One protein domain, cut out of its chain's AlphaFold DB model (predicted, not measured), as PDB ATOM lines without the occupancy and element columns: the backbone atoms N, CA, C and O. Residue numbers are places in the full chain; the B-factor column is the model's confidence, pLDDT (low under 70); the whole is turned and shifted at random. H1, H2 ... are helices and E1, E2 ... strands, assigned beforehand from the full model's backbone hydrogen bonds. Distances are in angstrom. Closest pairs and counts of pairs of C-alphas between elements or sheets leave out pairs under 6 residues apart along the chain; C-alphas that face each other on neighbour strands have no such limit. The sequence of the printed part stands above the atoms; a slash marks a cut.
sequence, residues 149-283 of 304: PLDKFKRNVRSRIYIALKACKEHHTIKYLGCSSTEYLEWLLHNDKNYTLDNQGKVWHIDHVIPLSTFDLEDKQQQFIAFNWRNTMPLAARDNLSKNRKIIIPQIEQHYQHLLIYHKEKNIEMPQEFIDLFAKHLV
ATOM      1  N   PRO A 149       0.172  50.027  59.246       85.19
ATOM      2  CA  PRO A 149       0.756  50.922  60.245       85.19
ATOM      3  C   PRO A 149       0.898  50.305  61.639       85.19
ATOM      4  O   PRO A 149       1.946  50.461  62.276       85.19
ATOM      5  N   LEU A 150      -0.105  49.559  62.110       86.94
ATOM      6  CA  LEU A 150      -0.087  48.960  63.443       86.94
ATOM      7  C   LEU A 150       0.935  47.813  63.541       86.94
ATOM      8  O   LEU A 150       1.685  47.716  64.516       86.94
ATOM      9  N   ASP A 151       1.020  46.950  62.535       87.12
ATOM     10  CA  ASP A 151       1.992  45.861  62.466       87.12
ATOM     11  C   ASP A 151       3.414  46.385  62.238       87.12
ATOM     12  O   ASP A 151       4.384  45.810  62.747       87.12
ATOM     13  N   LYS A 152       3.573  47.506  61.531       87.69
ATOM     14  CA  LYS A 152       4.842  48.237  61.452       87.69
ATOM     15  C   LYS A 152       5.252  48.776  62.824       87.69
ATOM     16  O   LYS A 152       6.380  48.511  63.246       87.69
ATOM     17  N   PHE A 153       4.345  49.432  63.547       90.81
ATOM     18  CA  PHE A 153       4.572  49.908  64.915       90.81
ATOM     19  C   PHE A 153       4.997  48.769  65.850       90.81
ATOM     20  O   PHE A 153       6.072  48.821  66.452       90.81
ATOM     21  N   LYS A 154       4.216  47.680  65.895       91.94
ATOM     22  CA  LYS A 154       4.520  46.492  66.710       91.94
ATOM     23  C   LYS A 154       5.903  45.933  66.392       91.94
ATOM     24  O   LYS A 154       6.664  45.621  67.305       91.94
ATOM     25  N   ARG A 155       6.257  45.796  65.109       91.06
ATOM     26  CA  ARG A 155       7.578  45.283  64.706       91.06
ATOM     27  C   ARG A 155       8.707  46.210  65.132       91.06
ATOM     28  O   ARG A 155       9.717  45.703  65.613       91.06
ATOM     29  N   ASN A 156       8.533  47.524  65.013       91.31
ATOM     30  CA  ASN A 156       9.533  48.496  65.454       91.31
ATOM     31  C   ASN A 156       9.794  48.372  66.959       91.31
ATOM     32  O   ASN A 156      10.943  48.200  67.362       91.31
ATOM     33  N   VAL A 157       8.739  48.365  67.780       94.25
ATOM     34  CA  VAL A 157       8.850  48.216  69.241       94.25
ATOM     35  C   VAL A 157       9.526  46.891  69.603       94.25
ATOM     36  O   VAL A 157      10.513  46.871  70.336       94.25
ATOM     37  N   ARG A 158       9.069  45.774  69.018       94.50
ATOM     38  CA  ARG A 158       9.671  44.447  69.242       94.50
ATOM     39  C   ARG A 158      11.147  44.412  68.858       94.50
ATOM     40  O   ARG A 158      11.941  43.834  69.594       94.50
ATOM     41  N   SER A 159      11.508  45.019  67.728       94.12
ATOM     42  CA  SER A 159      12.888  45.059  67.250       94.12
ATOM     43  C   SER A 159      13.784  45.878  68.172       94.12
ATOM     44  O   SER A 159      14.917  45.475  68.396       94.12
ATOM     45  N   ARG A 160      13.299  47.000  68.720       93.75
ATOM     46  CA  ARG A 160      14.075  47.835  69.652       93.75
ATOM     47  C   ARG A 160      14.392  47.085  70.942       93.75
ATOM     48  O   ARG A 160      15.559  47.006  71.306       93.75
ATOM     49  N   ILE A 161      13.383  46.460  71.553       95.69
ATOM     50  CA  ILE A 161      13.581  45.638  72.758       95.69
ATOM     51  C   ILE A 161      14.495  44.448  72.452       95.69
ATOM     52  O   ILE A 161      15.400  44.152  73.218       95.69
ATOM     53  N   TYR A 162      14.302  43.777  71.311       95.25
ATOM     54  CA  TYR A 162      15.164  42.662  70.914       95.25
ATOM     55  C   TYR A 162      16.625  43.077  70.726       95.25
ATOM     56  O   TYR A 162      17.506  42.345  71.150       95.25
ATOM     57  N   ILE A 163      16.892  44.225  70.099       94.56
ATOM     58  CA  ILE A 163      18.263  44.714  69.912       94.56
ATOM     59  C   ILE A 163      18.899  45.041  71.265       94.56
ATOM     60  O   ILE A 163      20.044  44.663  71.488       94.56
ATOM     61  N   ALA A 164      18.156  45.695  72.161       93.75
ATOM     62  CA  ALA A 164      18.660  46.067  73.478       93.75
ATOM     63  C   ALA A 164      18.900  44.852  74.392       93.75
ATOM     64  O   ALA A 164      19.880  44.828  75.121       93.75
ATOM     65  N   LEU A 165      18.050  43.823  74.308       94.81
ATOM     66  CA  LEU A 165      18.119  42.615  75.140       94.81
ATOM     67  C   LEU A 165      18.638  41.387  74.380       94.81
ATOM     68  O   LEU A 165      18.337  40.255  74.746       94.81
ATOM     69  N   LYS A 166      19.384  41.571  73.286       91.12
ATOM     70  CA  LYS A 166      19.698  40.491  72.331       91.12
ATOM     71  C   LYS A 166      20.252  39.220  72.991       91.12
ATOM     72  O   LYS A 166      19.905  38.129  72.551       91.12
ATOM     73  N   ALA A 167      21.093  39.365  74.016       89.38
ATOM     74  CA  ALA A 167      21.731  38.252  74.718       89.38
ATOM     75  C   ALA A 167      20.897  37.669  75.878       89.38
ATOM     76  O   ALA A 167      21.038  36.492  76.183       89.38
ATOM     77  N   CYS A 168      20.020  38.463  76.500       92.38
ATOM     78  CA  CYS A 168      19.345  38.132  77.765       92.38
ATOM     79  C   CYS A 168      17.806  38.175  77.684       92.38
ATOM     80  O   CYS A 168      17.114  38.145  78.701       92.38
ATOM     81  N   LYS A 169      17.229  38.267  76.478       92.75
ATOM     82  CA  LYS A 169      15.778  38.382  76.299       92.75
ATOM     83  C   LYS A 169      15.065  37.048  76.516       92.75
ATOM     84  O   LYS A 169      15.041  36.194  75.631       92.75
ATOM     85  N   GLU A 170      14.335  36.948  77.617       94.06
ATOM     86  CA  GLU A 170      13.591  35.737  77.989       94.06
ATOM     87  C   GLU A 170      12.096  35.801  77.653       94.06
ATOM     88  O   GLU A 170      11.457  34.778  77.416       94.06
ATOM     89  N   HIS A 171      11.505  36.998  77.608       94.44
ATOM     90  CA  HIS A 171      10.048  37.134  77.531       94.44
ATOM     91  C   HIS A 171       9.538  37.732  76.220       94.44
ATOM     92  O   HIS A 171      10.280  38.276  75.398       94.44
ATOM     93  N   HIS A 172       8.232  37.635  75.978       94.38
ATOM     94  CA  HIS A 172       7.599  38.354  74.876       94.38
ATOM     95  C   HIS A 172       7.529  39.856  75.178       94.38
ATOM     96  O   HIS A 172       7.346  40.263  76.317       94.38
ATOM     97  N   THR A 173       7.630  40.682  74.134       94.44
ATOM     98  CA  THR A 173       7.636  42.157  74.210       94.44
ATOM     99  C   THR A 173       6.494  42.729  75.051       94.44
ATOM    100  O   THR A 173       6.726  43.662  75.800       94.44
ATOM    101  N   ILE A 174       5.297  42.138  74.989       96.00
ATOM    102  CA  ILE A 174       4.132  42.562  75.787       96.00
ATOM    103  C   ILE A 174       4.428  42.520  77.295       96.00
ATOM    104  O   ILE A 174       4.015  43.417  78.018       96.00
ATOM    105  N   LYS A 175       5.198  41.528  77.761       96.62
ATOM    106  CA  LYS A 175       5.564  41.415  79.177       96.62
ATOM    107  C   LYS A 175       6.498  42.546  79.616       96.62
ATOM    108  O   LYS A 175       6.308  43.086  80.692       96.62
ATOM    109  N   TYR A 176       7.455  42.930  78.769       97.19
ATOM    110  CA  TYR A 176       8.345  44.070  79.029       97.19
ATOM    111  C   TYR A 176       7.610  45.409  78.991       97.19
ATOM    112  O   TYR A 176       7.865  46.268  79.823       97.19
ATOM    113  N   LEU A 177       6.674  45.573  78.051       97.06
ATOM    114  CA  LEU A 177       5.871  46.789  77.961       97.06
ATOM    115  C   LEU A 177       4.942  46.955  79.166       97.06
ATOM    116  O   LEU A 177       4.630  48.085  79.509       97.06
ATOM    117  N   GLY A 178       4.476  45.864  79.785       96.25
ATOM    118  CA  GLY A 178       3.512  45.911  80.892       96.25
ATOM    119  C   GLY A 178       2.078  46.247  80.459       96.25
ATOM    120  O   GLY A 178       1.264  46.622  81.298       96.25
ATOM    121  N   CYS A 179       1.782  46.157  79.159       95.56
ATOM    122  CA  CYS A 179       0.448  46.304  78.571       95.56
ATOM    123  C   CYS A 179       0.390  45.656  77.174       95.56
ATOM    124  O   CYS A 179       1.415  45.276  76.587       95.56
ATOM    125  N   SER A 180      -0.813  45.514  76.619       95.94
ATOM    126  CA  SER A 180      -1.015  45.073  75.238       95.94
ATOM    127  C   SER A 180      -0.487  46.104  74.230       95.94
ATOM    128  O   SER A 180      -0.340  47.288  74.513       95.94
ATOM    129  N   SER A 181      -0.217  45.676  72.991       93.44
ATOM    130  CA  SER A 181       0.260  46.607  71.953       93.44
ATOM    131  C   SER A 181      -0.760  47.686  71.574       93.44
ATOM    132  O   SER A 181      -0.360  48.710  71.030       93.44
ATOM    133  N   THR A 182      -2.050  47.436  71.803       93.50
ATOM    134  CA  THR A 182      -3.128  48.405  71.575       93.50
ATOM    135  C   THR A 182      -3.158  49.445  72.683       93.50
ATOM    136  O   THR A 182      -3.086  50.625  72.373       93.50
ATOM    137  N   GLU A 183      -3.127  49.025  73.950       95.06
ATOM    138  CA  GLU A 183      -3.040  49.946  75.096       95.06
ATOM    139  C   GLU A 183      -1.763  50.786  75.041       95.06
ATOM    140  O   GLU A 183      -1.787  51.980  75.329       95.06
ATOM    141  N   TYR A 184      -0.651  50.185  74.606       95.94
ATOM    142  CA  TYR A 184       0.596  50.919  74.454       95.94
ATOM    143  C   TYR A 184       0.487  52.038  73.414       95.94
ATOM    144  O   TYR A 184       0.991  53.142  73.608       95.94
ATOM    145  N   LEU A 185      -0.177  51.746  72.295       94.44
ATOM    146  CA  LEU A 185      -0.425  52.742  71.269       94.44
ATOM    147  C   LEU A 185      -1.389  53.826  71.766       94.44
ATOM    148  O   LEU A 185      -1.149  54.999  71.505       94.44
ATOM    149  N   GLU A 186      -2.446  53.448  72.487       94.56
ATOM    150  CA  GLU A 186      -3.386  54.396  73.092       94.56
ATOM    151  C   GLU A 186      -2.673  55.373  74.028       94.56
ATOM    152  O   GLU A 186      -2.858  56.577  73.882       94.56
ATOM    153  N   TRP A 187      -1.800  54.876  74.909       95.00
ATOM    154  CA  TRP A 187      -0.969  55.715  75.773       95.00
ATOM    155  C   TRP A 187      -0.139  56.720  74.962       95.00
ATOM    156  O   TRP A 187      -0.197  57.927  75.205       95.00
ATOM    157  N   LEU A 188       0.598  56.251  73.950       94.81
ATOM    158  CA  LEU A 188       1.446  57.127  73.137       94.81
ATOM    159  C   LEU A 188       0.633  58.188  72.378       94.81
ATOM    160  O   LEU A 188       1.067  59.329  72.290       94.81
ATOM    161  N   LEU A 189      -0.543  57.845  71.850       93.31
ATOM    162  CA  LEU A 189      -1.384  58.790  71.102       93.31
ATOM    163  C   LEU A 189      -2.214  59.717  72.003       93.31
ATOM    164  O   LEU A 189      -2.696  60.745  71.536       93.31
ATOM    165  N   HIS A 190      -2.372  59.386  73.285       92.25
ATOM    166  CA  HIS A 190      -3.074  60.231  74.250       92.25
ATOM    167  C   HIS A 190      -2.293  61.517  74.588       92.25
ATOM    168  O   HIS A 190      -2.896  62.543  74.880       92.25
ATOM    169  N   ASN A 191      -0.959  61.480  74.475       82.06
ATOM    170  CA  ASN A 191      -0.060  62.587  74.824       82.06
ATOM    171  C   ASN A 191      -0.204  63.826  73.917       82.06
ATOM    172  O   ASN A 191      -0.181  64.949  74.411       82.06
ATOM    173  N   ASP A 192      -0.317  63.646  72.595       85.12
ATOM    174  CA  ASP A 192      -0.435  64.760  71.644       85.12
ATOM    175  C   ASP A 192      -1.250  64.334  70.416       85.12
ATOM    176  O   ASP A 192      -0.934  63.355  69.737       85.12
ATOM    177  N   LYS A 193      -2.280  65.121  70.090       86.12
ATOM    178  CA  LYS A 193      -3.172  64.890  68.943       86.12
ATOM    179  C   LYS A 193      -2.470  65.041  67.589       86.12
ATOM    180  O   LYS A 193      -2.978  64.546  66.585       86.12
ATOM    181  N   ASN A 194      -1.325  65.719  67.541       90.62
ATOM    182  CA  ASN A 194      -0.512  65.875  66.335       90.62
ATOM    183  C   ASN A 194       0.325  64.627  66.023       90.62
ATOM    184  O   ASN A 194       0.868  64.496  64.920       90.62
ATOM    185  N   TYR A 195       0.456  63.704  66.975       91.81
ATOM    186  CA  TYR A 195       1.180  62.458  66.787       91.81
ATOM    187  C   TYR A 195       0.231  61.370  66.306       91.81
ATOM    188  O   TYR A 195      -0.810  61.101  66.892       91.81
ATOM    189  N   THR A 196       0.592  60.741  65.192       91.75
ATOM    190  CA  THR A 196      -0.172  59.662  64.568       91.75
ATOM    191  C   THR A 196       0.748  58.490  64.249       91.75
ATOM    192  O   THR A 196       1.975  58.617  64.210       91.75
ATOM    193  N   LEU A 197       0.166  57.316  63.990       89.50
ATOM    194  CA  LEU A 197       0.938  56.162  63.519       89.50
ATOM    195  C   LEU A 197       1.677  56.450  62.202       89.50
ATOM    196  O   LEU A 197       2.804  55.992  62.018       89.50
ATOM    197  N   ASP A 198       1.066  57.226  61.306       87.31
ATOM    198  CA  ASP A 198       1.609  57.496  59.972       87.31
ATOM    199  C   ASP A 198       2.833  58.417  60.004       87.31
ATOM    200  O   ASP A 198       3.735  58.293  59.167       87.31
ATOM    201  N   ASN A 199       2.887  59.332  60.978       90.62
ATOM    202  CA  ASN A 199       3.998  60.267  61.140       90.62
ATOM    203  C   ASN A 199       5.055  59.807  62.169       90.62
ATOM    204  O   ASN A 199       6.101  60.456  62.297       90.62
ATOM    205  N   GLN A 200       4.849  58.653  62.820       90.56
ATOM    206  CA  GLN A 200       5.833  58.011  63.696       90.56
ATOM    207  C   GLN A 200       7.155  57.753  62.952       90.56
ATOM    208  O   GLN A 200       7.190  57.240  61.831       90.56
ATOM    209  N   GLY A 201       8.279  58.091  63.582       87.06
ATOM    210  CA  GLY A 201       9.620  57.944  63.010       87.06
ATOM    211  C   GLY A 201      10.085  59.165  62.217       87.06
ATOM    212  O   GLY A 201      11.290  59.399  62.145       87.06
ATOM    213  N   LYS A 202       9.150  59.952  61.663       90.50
ATOM    214  CA  LYS A 202       9.437  61.196  60.932       90.50
ATOM    215  C   LYS A 202       9.262  62.429  61.815       90.50
ATOM    216  O   LYS A 202      10.173  63.239  61.910       90.50
ATOM    217  N   VAL A 203       8.094  62.557  62.445       93.88
ATOM    218  CA  VAL A 203       7.718  63.724  63.263       93.88
ATOM    219  C   VAL A 203       8.069  63.496  64.730       93.88
ATOM    220  O   VAL A 203       8.622  64.382  65.375       93.88
ATOM    221  N   TRP A 204       7.813  62.293  65.240       95.06
ATOM    222  CA  TRP A 204       8.035  61.939  66.640       95.06
ATOM    223  C   TRP A 204       8.587  60.520  66.778       95.06
ATOM    224  O   TRP A 204       8.365  59.660  65.919       95.06
ATOM    225  N   HIS A 205       9.322  60.281  67.859       94.62
ATOM    226  CA  HIS A 205       9.893  58.997  68.262       94.62
ATOM    227  C   HIS A 205       9.358  58.593  69.636       94.62
ATOM    228  O   HIS A 205       8.852  59.422  70.384       94.62
ATOM    229  N   ILE A 206       9.485  57.308  69.964       95.44
ATOM    230  CA  ILE A 206       9.254  56.821  71.326       95.44
ATOM    231  C   ILE A 206      10.534  57.089  72.117       95.44
ATOM    232  O   ILE A 206      11.574  56.502  71.802       95.44
ATOM    233  N   ASP A 207      10.446  57.964  73.108       95.62
ATOM    234  CA  ASP A 207      11.514  58.243  74.061       95.62
ATOM    235  C   ASP A 207      11.341  57.385  75.320       95.62
ATOM    236  O   ASP A 207      10.222  57.012  75.678       95.62
ATOM    237  N   HIS A 208      12.459  57.086  75.981       95.75
ATOM    238  CA  HIS A 208      12.452  56.578  77.351       95.75
ATOM    239  C   HIS A 208      12.749  57.757  78.272       95.75
ATOM    240  O   HIS A 208      13.844  58.326  78.205       95.75
ATOM    241  N   VAL A 209      11.777  58.129  79.105       95.88
ATOM    242  CA  VAL A 209      11.848  59.314  79.970       95.88
ATOM    243  C   VAL A 209      13.087  59.228  80.851       95.88
ATOM    244  O   VAL A 209      13.944  60.113  80.799       95.88
ATOM    245  N   ILE A 210      13.247  58.094  81.539       96.19
ATOM    246  CA  ILE A 210      14.523  57.680  82.113       96.19
ATOM    247  C   ILE A 210      15.280  56.852  81.057       96.19
ATOM    248  O   ILE A 210      14.787  55.795  80.646       96.19
ATOM    249  N   PRO A 211      16.451  57.312  80.569       95.69
ATOM    250  CA  PRO A 211      17.174  56.652  79.484       95.69
ATOM    251  C   PRO A 211      17.582  55.214  79.815       95.69
ATOM    252  O   PRO A 211      18.080  54.947  80.899       95.69
ATOM    253  N   LEU A 212      17.511  54.300  78.839       94.88
ATOM    254  CA  LEU A 212      17.905  52.891  79.028       94.88
ATOM    255  C   LEU A 212      19.328  52.705  79.585       94.88
ATOM    256  O   LEU A 212      19.594  51.715  80.251       94.88
ATOM    257  N   SER A 213      20.238  53.651  79.334       93.56
ATOM    258  CA  SER A 213      21.617  53.609  79.835       93.56
ATOM    259  C   SER A 213      21.753  53.775  81.352       93.56
ATOM    260  O   SER A 213      22.860  53.638  81.859       93.56
ATOM    261  N   THR A 214      20.687  54.146  82.067       93.94
ATOM    262  CA  THR A 214      20.700  54.255  83.537       93.94
ATOM    263  C   THR A 214      20.338  52.946  84.230       93.94
ATOM    264  O   THR A 214      20.412  52.883  85.453       93.94
ATOM    265  N   PHE A 215      19.896  51.944  83.471       94.88
ATOM    266  CA  PHE A 215      19.466  50.650  83.981       94.88
ATOM    267  C   PHE A 215      20.531  49.599  83.694       94.88
ATOM    268  O   PHE A 215      21.151  49.599  82.628       94.88
ATOM    269  N   ASP A 216      20.685  48.669  84.626       95.00
ATOM    270  CA  ASP A 216      21.370  47.416  84.372       95.00
ATOM    271  C   ASP A 216      20.423  46.478  83.607       95.00
ATOM    272  O   ASP A 216      19.398  46.038  84.122       95.00
ATOM    273  N   LEU A 217      20.745  46.202  82.341       94.50
ATOM    274  CA  LEU A 217      19.938  45.327  81.490       94.50
ATOM    275  C   LEU A 217      20.271  43.839  81.670       94.50
ATOM    276  O   LEU A 217      19.634  43.006  81.020       94.50
ATOM    277  N   GLU A 218      21.226  43.476  82.525       93.25
ATOM    278  CA  GLU A 218      21.424  42.087  82.959       93.25
ATOM    279  C   GLU A 218      20.427  41.712  84.067       93.25
ATOM    280  O   GLU A 218      19.961  40.571  84.129       93.25
ATOM    281  N   ASP A 219      19.997  42.699  84.857       94.31
ATOM    282  CA  ASP A 219      18.960  42.553  85.873       94.31
ATOM    283  C   ASP A 219      17.550  42.529  85.254       94.31
ATOM    284  O   ASP A 219      17.044  43.501  84.684       94.31
ATOM    285  N   LYS A 220      16.863  41.397  85.423       93.94
ATOM    286  CA  LYS A 220      15.513  41.158  84.895       93.94
ATOM    287  C   LYS A 220      14.475  42.144  85.430       93.94
ATOM    288  O   LYS A 220      13.571  42.511  84.680       93.94
ATOM    289  N   GLN A 221      14.565  42.554  86.697       94.00
ATOM    290  CA  GLN A 221      13.608  43.498  87.278       94.00
ATOM    291  C   GLN A 221      13.778  44.878  86.644       94.00
ATOM    292  O   GLN A 221      12.806  45.475  86.173       94.00
ATOM    293  N   GLN A 222      15.025  45.329  86.502       96.00
ATOM    294  CA  GLN A 222      15.332  46.583  85.819       96.00
ATOM    295  C   GLN A 222      14.938  46.561  84.341       96.00
ATOM    296  O   GLN A 222      14.436  47.570  83.852       96.00
ATOM    297  N   GLN A 223      15.038  45.425  83.636       96.38
ATOM    298  CA  GLN A 223      14.496  45.309  82.274       96.38
ATOM    299  C   GLN A 223      12.988  45.622  82.217       96.38
ATOM    300  O   GLN A 223      12.539  46.307  81.294       96.38
ATOM    301  N   PHE A 224      12.187  45.123  83.167       96.94
ATOM    302  CA  PHE A 224      10.740  45.369  83.171       96.94
ATOM    303  C   PHE A 224      10.401  46.832  83.428       96.94
ATOM    304  O   PHE A 224       9.494  47.353  82.782       96.94
ATOM    305  N   ILE A 225      11.133  47.495  84.321       97.38
ATOM    306  CA  ILE A 225      10.943  48.918  84.620       97.38
ATOM    307  C   ILE A 225      11.404  49.770  83.430       97.38
ATOM    308  O   ILE A 225      10.672  50.649  82.973       97.38
ATOM    309  N   ALA A 226      12.576  49.459  82.870       96.81
ATOM    310  CA  ALA A 226      13.196  50.215  81.791       96.81
ATOM    311  C   ALA A 226      12.316  50.276  80.534       96.81
ATOM    312  O   ALA A 226      12.131  51.358  79.982       96.81
ATOM    313  N   PHE A 227      11.756  49.142  80.095       97.44
ATOM    314  CA  PHE A 227      10.947  49.047  78.868       97.44
ATOM    315  C   PHE A 227       9.438  49.233  79.080       97.44
ATOM    316  O   PHE A 227       8.682  49.139  78.106       97.44
ATOM    317  N   ASN A 228       8.984  49.471  80.313       98.06
ATOM    318  CA  ASN A 228       7.563  49.627  80.600       98.06
ATOM    319  C   ASN A 228       6.977  50.833  79.865       98.06
ATOM    320  O   ASN A 228       7.633  51.866  79.741       98.06
ATOM    321  N   TRP A 229       5.703  50.750  79.480       97.38
ATOM    322  CA  TRP A 229       4.990  51.880  78.884       97.38
ATOM    323  C   TRP A 229       4.986  53.119  79.788       97.38
ATOM    324  O   TRP A 229       4.982  54.242  79.296       97.38
ATOM    325  N   ARG A 230       5.054  52.926  81.111       97.06
ATOM    326  CA  ARG A 230       5.145  54.022  82.082       97.06
ATOM    327  C   ARG A 230       6.468  54.771  82.024       97.06
ATOM    328  O   ARG A 230       6.495  55.926  82.407       97.06
ATOM    329  N   ASN A 231       7.550  54.172  81.530       97.56
ATOM    330  CA  ASN A 231       8.823  54.869  81.319       97.56
ATOM    331  C   ASN A 231       8.968  55.407  79.883       97.56
ATOM    332  O   ASN A 231      10.040  55.874  79.500       97.56
ATOM    333  N   THR A 232       7.923  55.350  79.052       96.69
ATOM    334  CA  THR A 232       8.004  55.821  77.667       96.69
ATOM    335  C   THR A 232       6.985  56.900  77.353       96.69
ATOM    336  O   THR A 232       5.880  56.929  77.891       96.69
ATOM    337  N   MET A 233       7.356  57.797  76.444       94.94
ATOM    338  CA  MET A 233       6.489  58.868  75.957       94.94
ATOM    339  C   MET A 233       6.786  59.157  74.485       94.94
ATOM    340  O   MET A 233       7.890  58.863  74.010       94.94
ATOM    341  N   PRO A 234       5.845  59.730  73.724       95.50
ATOM    342  CA  PRO A 234       6.197  60.295  72.438       95.50
ATOM    343  C   PRO A 234       6.973  61.600  72.639       95.50
ATOM    344  O   PRO A 234       6.645  62.422  73.491       95.50
ATOM    345  N   LEU A 235       7.994  61.804  71.820       95.19
ATOM    346  CA  LEU A 235       8.780  63.028  71.806       95.19
ATOM    347  C   LEU A 235       9.080  63.406  70.359       95.19
ATOM    348  O   LEU A 235       9.308  62.527  69.522       95.19
ATOM    349  N   ALA A 236       9.101  64.701  70.040       95.69
ATOM    350  CA  ALA A 236       9.463  65.150  68.702       95.69
ATOM    351  C   ALA A 236      10.826  64.567  68.295       95.69
ATOM    352  O   ALA A 236      11.764  64.518  69.092       95.69
ATOM    353  N   ALA A 237      10.950  64.123  67.043       94.50
ATOM    354  CA  ALA A 237      12.122  63.379  66.581       94.50
ATOM    355  C   ALA A 237      13.425  64.168  66.794       94.50
ATOM    356  O   ALA A 237      14.432  63.605  67.217       94.50
ATOM    357  N   ARG A 238      13.385  65.488  66.562       94.62
ATOM    358  CA  ARG A 238      14.514  66.393  66.813       94.62
ATOM    359  C   ARG A 238      14.918  66.415  68.296       94.62
ATOM    360  O   ARG A 238      16.098  66.300  68.602       94.62
ATOM    361  N   ASP A 239      13.940  66.487  69.198       94.50
ATOM    362  CA  ASP A 239      14.168  66.683  70.630       94.50
ATOM    363  C   ASP A 239      14.675  65.378  71.254       94.50
ATOM    364  O   ASP A 239      15.620  65.389  72.037       94.50
ATOM    365  N   ASN A 240      14.146  64.236  70.802       92.88
ATOM    366  CA  ASN A 240      14.638  62.907  71.165       92.88
ATOM    367  C   ASN A 240      16.109  62.696  70.760       92.88
ATOM    368  O   ASN A 240      16.925  62.225  71.554       92.88
ATOM    369  N   LEU A 241      16.475  63.089  69.535       91.44
ATOM    370  CA  LEU A 241      17.858  62.994  69.055       91.44
ATOM    371  C   LEU A 241      18.805  63.915  69.842       91.44
ATOM    372  O   LEU A 241      19.923  63.509  70.160       91.44
ATOM    373  N   SER A 242      18.356  65.124  70.195       93.56
ATOM    374  CA  SER A 242      19.125  66.073  71.009       93.56
ATOM    375  C   SER A 242      19.250  65.656  72.481       93.56
ATOM    376  O   SER A 242      20.293  65.902  73.095       93.56
ATOM    377  N   LYS A 243      18.221  65.010  73.048       90.50
ATOM    378  CA  LYS A 243      18.207  64.505  74.431       90.50
ATOM    379  C   LYS A 243      19.256  63.419  74.647       90.50
ATOM    380  O   LYS A 243      20.013  63.486  75.620       90.50
ATOM    381  N   ASN A 244      19.344  62.452  73.732       88.44
ATOM    382  CA  ASN A 244      20.262  61.316  73.841       88.44
ATOM    383  C   ASN A 244      20.080  60.605  75.208       88.44
ATOM    384  O   ASN A 244      18.969  60.216  75.557       88.44
ATOM    385  N   ARG A 245      21.145  60.458  76.003       90.75
ATOM    386  CA  ARG A 245      21.134  59.843  77.342       90.75
ATOM    387  C   ARG A 245      20.912  60.819  78.505       90.75
ATOM    388  O   ARG A 245      21.171  60.458  79.649       90.75
ATOM    389  N   LYS A 246      20.535  62.072  78.239       92.81
ATOM    390  CA  LYS A 246      20.366  63.084  79.292       92.81
ATOM    391  C   LYS A 246      19.049  62.879  80.038       92.81
ATOM    392  O   LYS A 246      18.027  62.569  79.431       92.81
ATOM    393  N   ILE A 247      19.095  63.112  81.343       92.81
ATOM    394  CA  ILE A 247      17.930  63.173  82.225       92.81
ATOM    395  C   ILE A 247      17.504  64.641  82.295       92.81
ATOM    396  O   ILE A 247      18.306  65.495  82.669       92.81
ATOM    397  N   ILE A 248      16.274  64.941  81.879       93.06
ATOM    398  CA  ILE A 248      15.738  66.305  81.822       93.06
ATOM    399  C   ILE A 248      14.621  66.407  82.861       93.06
ATOM    400  O   ILE A 248      13.534  65.885  82.645       93.06
ATOM    401  N   ILE A 249      14.888  67.075  83.987       92.94
ATOM    402  CA  ILE A 249      13.951  67.146  85.126       92.94
ATOM    403  C   ILE A 249      12.567  67.680  84.710       92.94
ATOM    404  O   ILE A 249      11.591  66.976  84.964       92.94
ATOM    405  N   PRO A 250      12.442  68.801  83.962       93.50
ATOM    406  CA  PRO A 250      11.128  69.286  83.527       93.50
ATOM    407  C   PRO A 250      10.335  68.275  82.684       93.50
ATOM    408  O   PRO A 250       9.111  68.221  82.759       93.50
ATOM    409  N   GLN A 251      11.024  67.446  81.891       93.56
ATOM    410  CA  GLN A 251      10.379  66.394  81.104       93.56
ATOM    411  C   GLN A 251       9.818  65.298  82.014       93.56
ATOM    412  O   GLN A 251       8.717  64.811  81.775       93.56
ATOM    413  N   ILE A 252      10.564  64.915  83.054       94.75
ATOM    414  CA  ILE A 252      10.127  63.909  84.028       94.75
ATOM    415  C   ILE A 252       8.912  64.418  84.796       94.75
ATOM    416  O   ILE A 252       7.944  63.679  84.935       94.75
ATOM    417  N   GLU A 253       8.932  65.677  85.242       93.88
ATOM    418  CA  GLU A 253       7.798  66.302  85.930       93.88
ATOM    419  C   GLU A 253       6.547  66.282  85.050       93.88
ATOM    420  O   GLU A 253       5.502  65.784  85.468       93.88
ATOM    421  N   GLN A 254       6.666  66.756  83.806       94.12
ATOM    422  CA  GLN A 254       5.560  66.768  82.850       94.12
ATOM    423  C   GLN A 254       5.020  65.357  82.587       94.12
ATOM    424  O   GLN A 254       3.807  65.138  82.615       94.12
ATOM    425  N   HIS A 255       5.912  64.399  82.336       95.19
ATOM    426  CA  HIS A 255       5.549  63.009  82.080       95.19
ATOM    427  C   HIS A 255       4.847  62.373  83.280       95.19
ATOM    428  O   HIS A 255       3.821  61.715  83.118       95.19
ATOM    429  N   TYR A 256       5.353  62.607  84.490       95.19
ATOM    430  CA  TYR A 256       4.770  62.068  85.712       95.19
ATOM    431  C   TYR A 256       3.366  62.622  85.970       95.19
ATOM    432  O   TYR A 256       2.443  61.854  86.236       95.19
ATOM    433  N   GLN A 257       3.159  63.933  85.798       94.12
ATOM    434  CA  GLN A 257       1.818  64.523  85.887       94.12
ATOM    435  C   GLN A 257       0.863  63.910  84.860       94.12
ATOM    436  O   GLN A 257      -0.286  63.593  85.177       94.12
ATOM    437  N   HIS A 258       1.345  63.683  83.639       94.31
ATOM    438  CA  HIS A 258       0.538  63.073  82.595       94.31
ATOM    439  C   HIS A 258       0.171  61.612  82.908       94.31
ATOM    440  O   HIS A 258      -0.978  61.212  82.712       94.31
ATOM    441  N   LEU A 259       1.102  60.832  83.467       95.38
ATOM    442  CA  LEU A 259       0.821  59.478  83.948       95.38
ATOM    443  C   LEU A 259      -0.276  59.463  85.012       95.38
ATOM    444  O   LEU A 259      -1.176  58.633  84.919       95.38
ATOM    445  N   LEU A 260      -0.227  60.370  85.993       94.62
ATOM    446  CA  LEU A 260      -1.237  60.453  87.053       94.62
ATOM    447  C   LEU A 260      -2.635  60.737  86.488       94.62
ATOM    448  O   LEU A 260      -3.608  60.099  86.898       94.62
ATOM    449  N   ILE A 261      -2.731  61.654  85.520       95.00
ATOM    450  CA  ILE A 261      -3.988  61.957  84.822       95.00
ATOM    451  C   ILE A 261      -4.499  60.707  84.099       95.00
ATOM    452  O   ILE A 261      -5.627  60.281  84.343       95.00
ATOM    453  N   TYR A 262      -3.657  60.066  83.287       95.44
ATOM    454  CA  TYR A 262      -4.050  58.888  82.513       95.44
ATOM    455  C   TYR A 262      -4.454  57.700  83.399       95.44
ATOM    456  O   TYR A 262      -5.436  57.011  83.125       95.44
ATOM    457  N   HIS A 263      -3.733  57.477  84.500       95.50
ATOM    458  CA  HIS A 263      -4.064  56.463  85.498       95.50
ATOM    459  C   HIS A 263      -5.434  56.706  86.134       95.50
ATOM    460  O   HIS A 263      -6.229  55.772  86.252       95.50
ATOM    461  N   LYS A 264      -5.742  57.961  86.482       95.94
ATOM    462  CA  LYS A 264      -7.053  58.349  87.013       95.94
ATOM    463  C   LYS A 264      -8.165  58.147  85.983       95.94
ATOM    464  O   LYS A 264      -9.212  57.609  86.325       95.94
ATOM    465  N   GLU A 265      -7.942  58.537  84.729       95.50
ATOM    466  CA  GLU A 265      -8.921  58.379  83.644       95.50
ATOM    467  C   GLU A 265      -9.226  56.911  83.327       95.50
ATOM    468  O   GLU A 265     -10.376  56.553  83.069       95.50
ATOM    469  N   LYS A 266      -8.204  56.050  83.345       94.62
ATOM    470  CA  LYS A 266      -8.334  54.617  83.043       94.62
ATOM    471  C   LYS A 266      -8.635  53.755  84.271       94.62
ATOM    472  O   LYS A 266      -8.796  52.547  84.113       94.62
ATOM    473  N   ASN A 267      -8.729  54.357  85.458       95.06
ATOM    474  CA  ASN A 267      -8.911  53.673  86.738       95.06
ATOM    475  C   ASN A 267      -7.851  52.577  86.983       95.06
ATOM    476  O   ASN A 267      -8.173  51.429  87.286       95.06
ATOM    477  N   ILE A 268      -6.578  52.933  86.784       94.12
ATOM    478  CA  ILE A 268      -5.420  52.048  86.952       94.12
ATOM    479  C   ILE A 268      -4.608  52.529  88.153       94.12
ATOM    480  O   ILE A 268      -4.248  53.702  88.238       94.12
ATOM    481  N   GLU A 269      -4.226  51.621  89.044       93.81
ATOM    482  CA  GLU A 269      -3.321  51.943  90.149       93.81
ATOM    483  C   GLU A 269      -1.879  52.126  89.651       93.81
ATOM    484  O   GLU A 269      -1.390  51.385  88.791       93.81
ATOM    485  N   MET A 270      -1.202  53.165  90.145       93.25
ATOM    486  CA  MET A 270       0.202  53.446  89.836       93.25
ATOM    487  C   MET A 270       1.091  52.520  90.679       93.25
ATOM    488  O   MET A 270       1.055  52.635  91.902       93.25
ATOM    489  N   PRO A 271       1.888  51.617  90.075       95.12
ATOM    490  CA  PRO A 271       2.750  50.739  90.860       95.12
ATOM    491  C   PRO A 271       3.856  51.532  91.563       95.12
ATOM    492  O   PRO A 271       4.434  52.447  90.965       95.12
ATOM    493  N   GLN A 272       4.178  51.135  92.797       93.38
ATOM    494  CA  GLN A 272       5.146  51.829  93.655       93.38
ATOM    495  C   GLN A 272       6.527  51.966  92.998       93.38
ATOM    496  O   GLN A 272       7.113  53.041  93.027       93.38
ATOM    497  N   GLU A 273       6.983  50.933  92.285       94.88
ATOM    498  CA  GLU A 273       8.263  50.921  91.562       94.88
ATOM    499  C   GLU A 273       8.434  52.122  90.610       94.88
ATOM    500  O   GLU A 273       9.533  52.655  90.466       94.88
ATOM    501  N   PHE A 274       7.352  52.582  89.967       94.62
ATOM    502  CA  PHE A 274       7.403  53.745  89.072       94.62
ATOM    503  C   PHE A 274       7.344  55.067  89.835       94.62
ATOM    504  O   PHE A 274       7.957  56.038  89.399       94.62
ATOM    505  N   ILE A 275       6.640  55.112  90.969       93.44
ATOM    506  CA  ILE A 275       6.653  56.275  91.866       93.44
ATOM    507  C   ILE A 275       8.084  56.499  92.362       93.44
ATOM    508  O   ILE A 275       8.617  57.598  92.217       93.44
ATOM    509  N   ASP A 276       8.728  55.435  92.842       93.19
ATOM    510  CA  ASP A 276      10.095  55.468  93.361       93.19
ATOM    511  C   ASP A 276      11.108  55.815  92.263       93.19
ATOM    512  O   ASP A 276      12.008  56.632  92.478       93.19
ATOM    513  N   LEU A 277      10.931  55.257  91.055       93.81
ATOM    514  CA  LEU A 277      11.761  55.573  89.892       93.81
ATOM    515  C   LEU A 277      11.769  57.077  89.601       93.81
ATOM    516  O   LEU A 277      12.839  57.672  89.468       93.81
ATOM    517  N   PHE A 278      10.594  57.701  89.480       93.56
ATOM    518  CA  PHE A 278      10.524  59.125  89.158       93.56
ATOM    519  C   PHE A 278      10.953  59.994  90.340       93.56
ATOM    520  O   PHE A 278      11.694  60.956  90.134       93.56
ATOM    521  N   ALA A 279      10.594  59.627  91.575       91.31
ATOM    522  CA  ALA A 279      11.026  60.334  92.779       91.31
ATOM    523  C   ALA A 279      12.559  60.417  92.880       91.31
ATOM    524  O   ALA A 279      13.095  61.501  93.106       91.31
ATOM    525  N   LYS A 280      13.270  59.314  92.601       90.38
ATOM    526  CA  LYS A 280      14.745  59.258  92.584       90.38
ATOM    527  C   LYS A 280      15.386  60.285  91.643       90.38
ATOM    528  O   LYS A 280      16.496  60.744  91.899       90.38
ATOM    529  N   HIS A 281      14.722  60.615  90.537       86.81
ATOM    530  CA  HIS A 281      15.259  61.521  89.518       86.81
ATOM    531  C   HIS A 281      14.738  62.959  89.625       86.81
ATOM    532  O   HIS A 281      15.391  63.867  89.113       86.81
ATOM    533  N   LEU A 282      13.600  63.173  90.289       85.81
ATOM    534  CA  LEU A 282      13.059  64.500  90.594       85.81
ATOM    535  C   LEU A 282      13.701  65.107  91.848       85.81
ATOM    536  O   LEU A 282      13.967  66.305  91.891       85.81
ATOM    537  N   VAL A 283      14.006  64.279  92.848       67.94
ATOM    538  CA  VAL A 283      14.696  64.694  94.070       67.94
ATOM    539  C   VAL A 283      16.191  64.451  93.887       67.94
ATOM    540  O   VAL A 283      16.715  63.383  94.191       67.94
TER     541      VAL A 283
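What this domain is: This is residues 149 to 283 of the 304 residues of an uncharacterized protein of viral metagenome (UniProt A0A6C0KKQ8). Two short strands, E1 and E2, pair as a narrow ribbon near the middle, between the helices H3 and H5. The helical hairpin of H6 and H7 stands to one side of the ribbon, and H1, H2 and H4 gather on another. The printed part has 135 residues, with seven named helices and two strands in the order H1 H2 H3 E1 H4 E2 H5 H6 H7; the sheet E1 - E2 is antiparallel and the class is mostly helix. It is compact, with a radius of gyration of the C-alphas of 14.2 A, and spans 36 by 35 by 33 A.

Where its parts are: Find C-alpha 204 at (8.035, 61.939, 66.640), where E1, residues 204 to 208, begins; E2 is residues 232 to 236, 13.0 A long. Look next for H3, residues 181 to 190, 14.2 A from first to last C-alpha, and H5, residues 237 to 243. H6, residues 249 to 266, runs 25.7 A, and H7, residues 272 to 282, ends at C-alpha 282 (13.059, 64.500, 90.594). H1, residues 149 to 164, runs 22.8 A from C-alpha 149 (0.756, 50.922, 60.245); H2 is residues 173 to 177 and H4 residues 220 to 226.

How they stand to each other: Between E1 and E2, look at N 205 and O 235, 2.8 A, within hydrogen-bond range. The closest C-alphas of H3 and E2 are Leu 188 and Pro 234, 5.8 A; those of E1 and H5 are Trp 204 and Ala 237, 4.3 A. H6, with residues 249 to 256 alone, touches H7 at a shallow tilt of 26 degrees, opposite ways, closest at C-alphas 249 and 282, 6.1 A. H2 touches H4, closest at C-alphas 176 and 224, 5.0 A. H1, with residues 157 to 161 alone, only just touches H2, with 3 pairs of C-alphas within 8 A, closest at 158 and 173, 5.8 A. H1 and H6 are apart. Every O i to N i+4 pair is within hydrogen-bond range in H1 to H6, and 6 of 7 in H7.

The domain as a whole: The C-alphas of Pro 149 and Val 283, 39.1 A, are the two farthest apart. The printed part has no cut; the links H3 to E1 and E1 to H4 are long. Only residue 283 is under 70 in pLDDT.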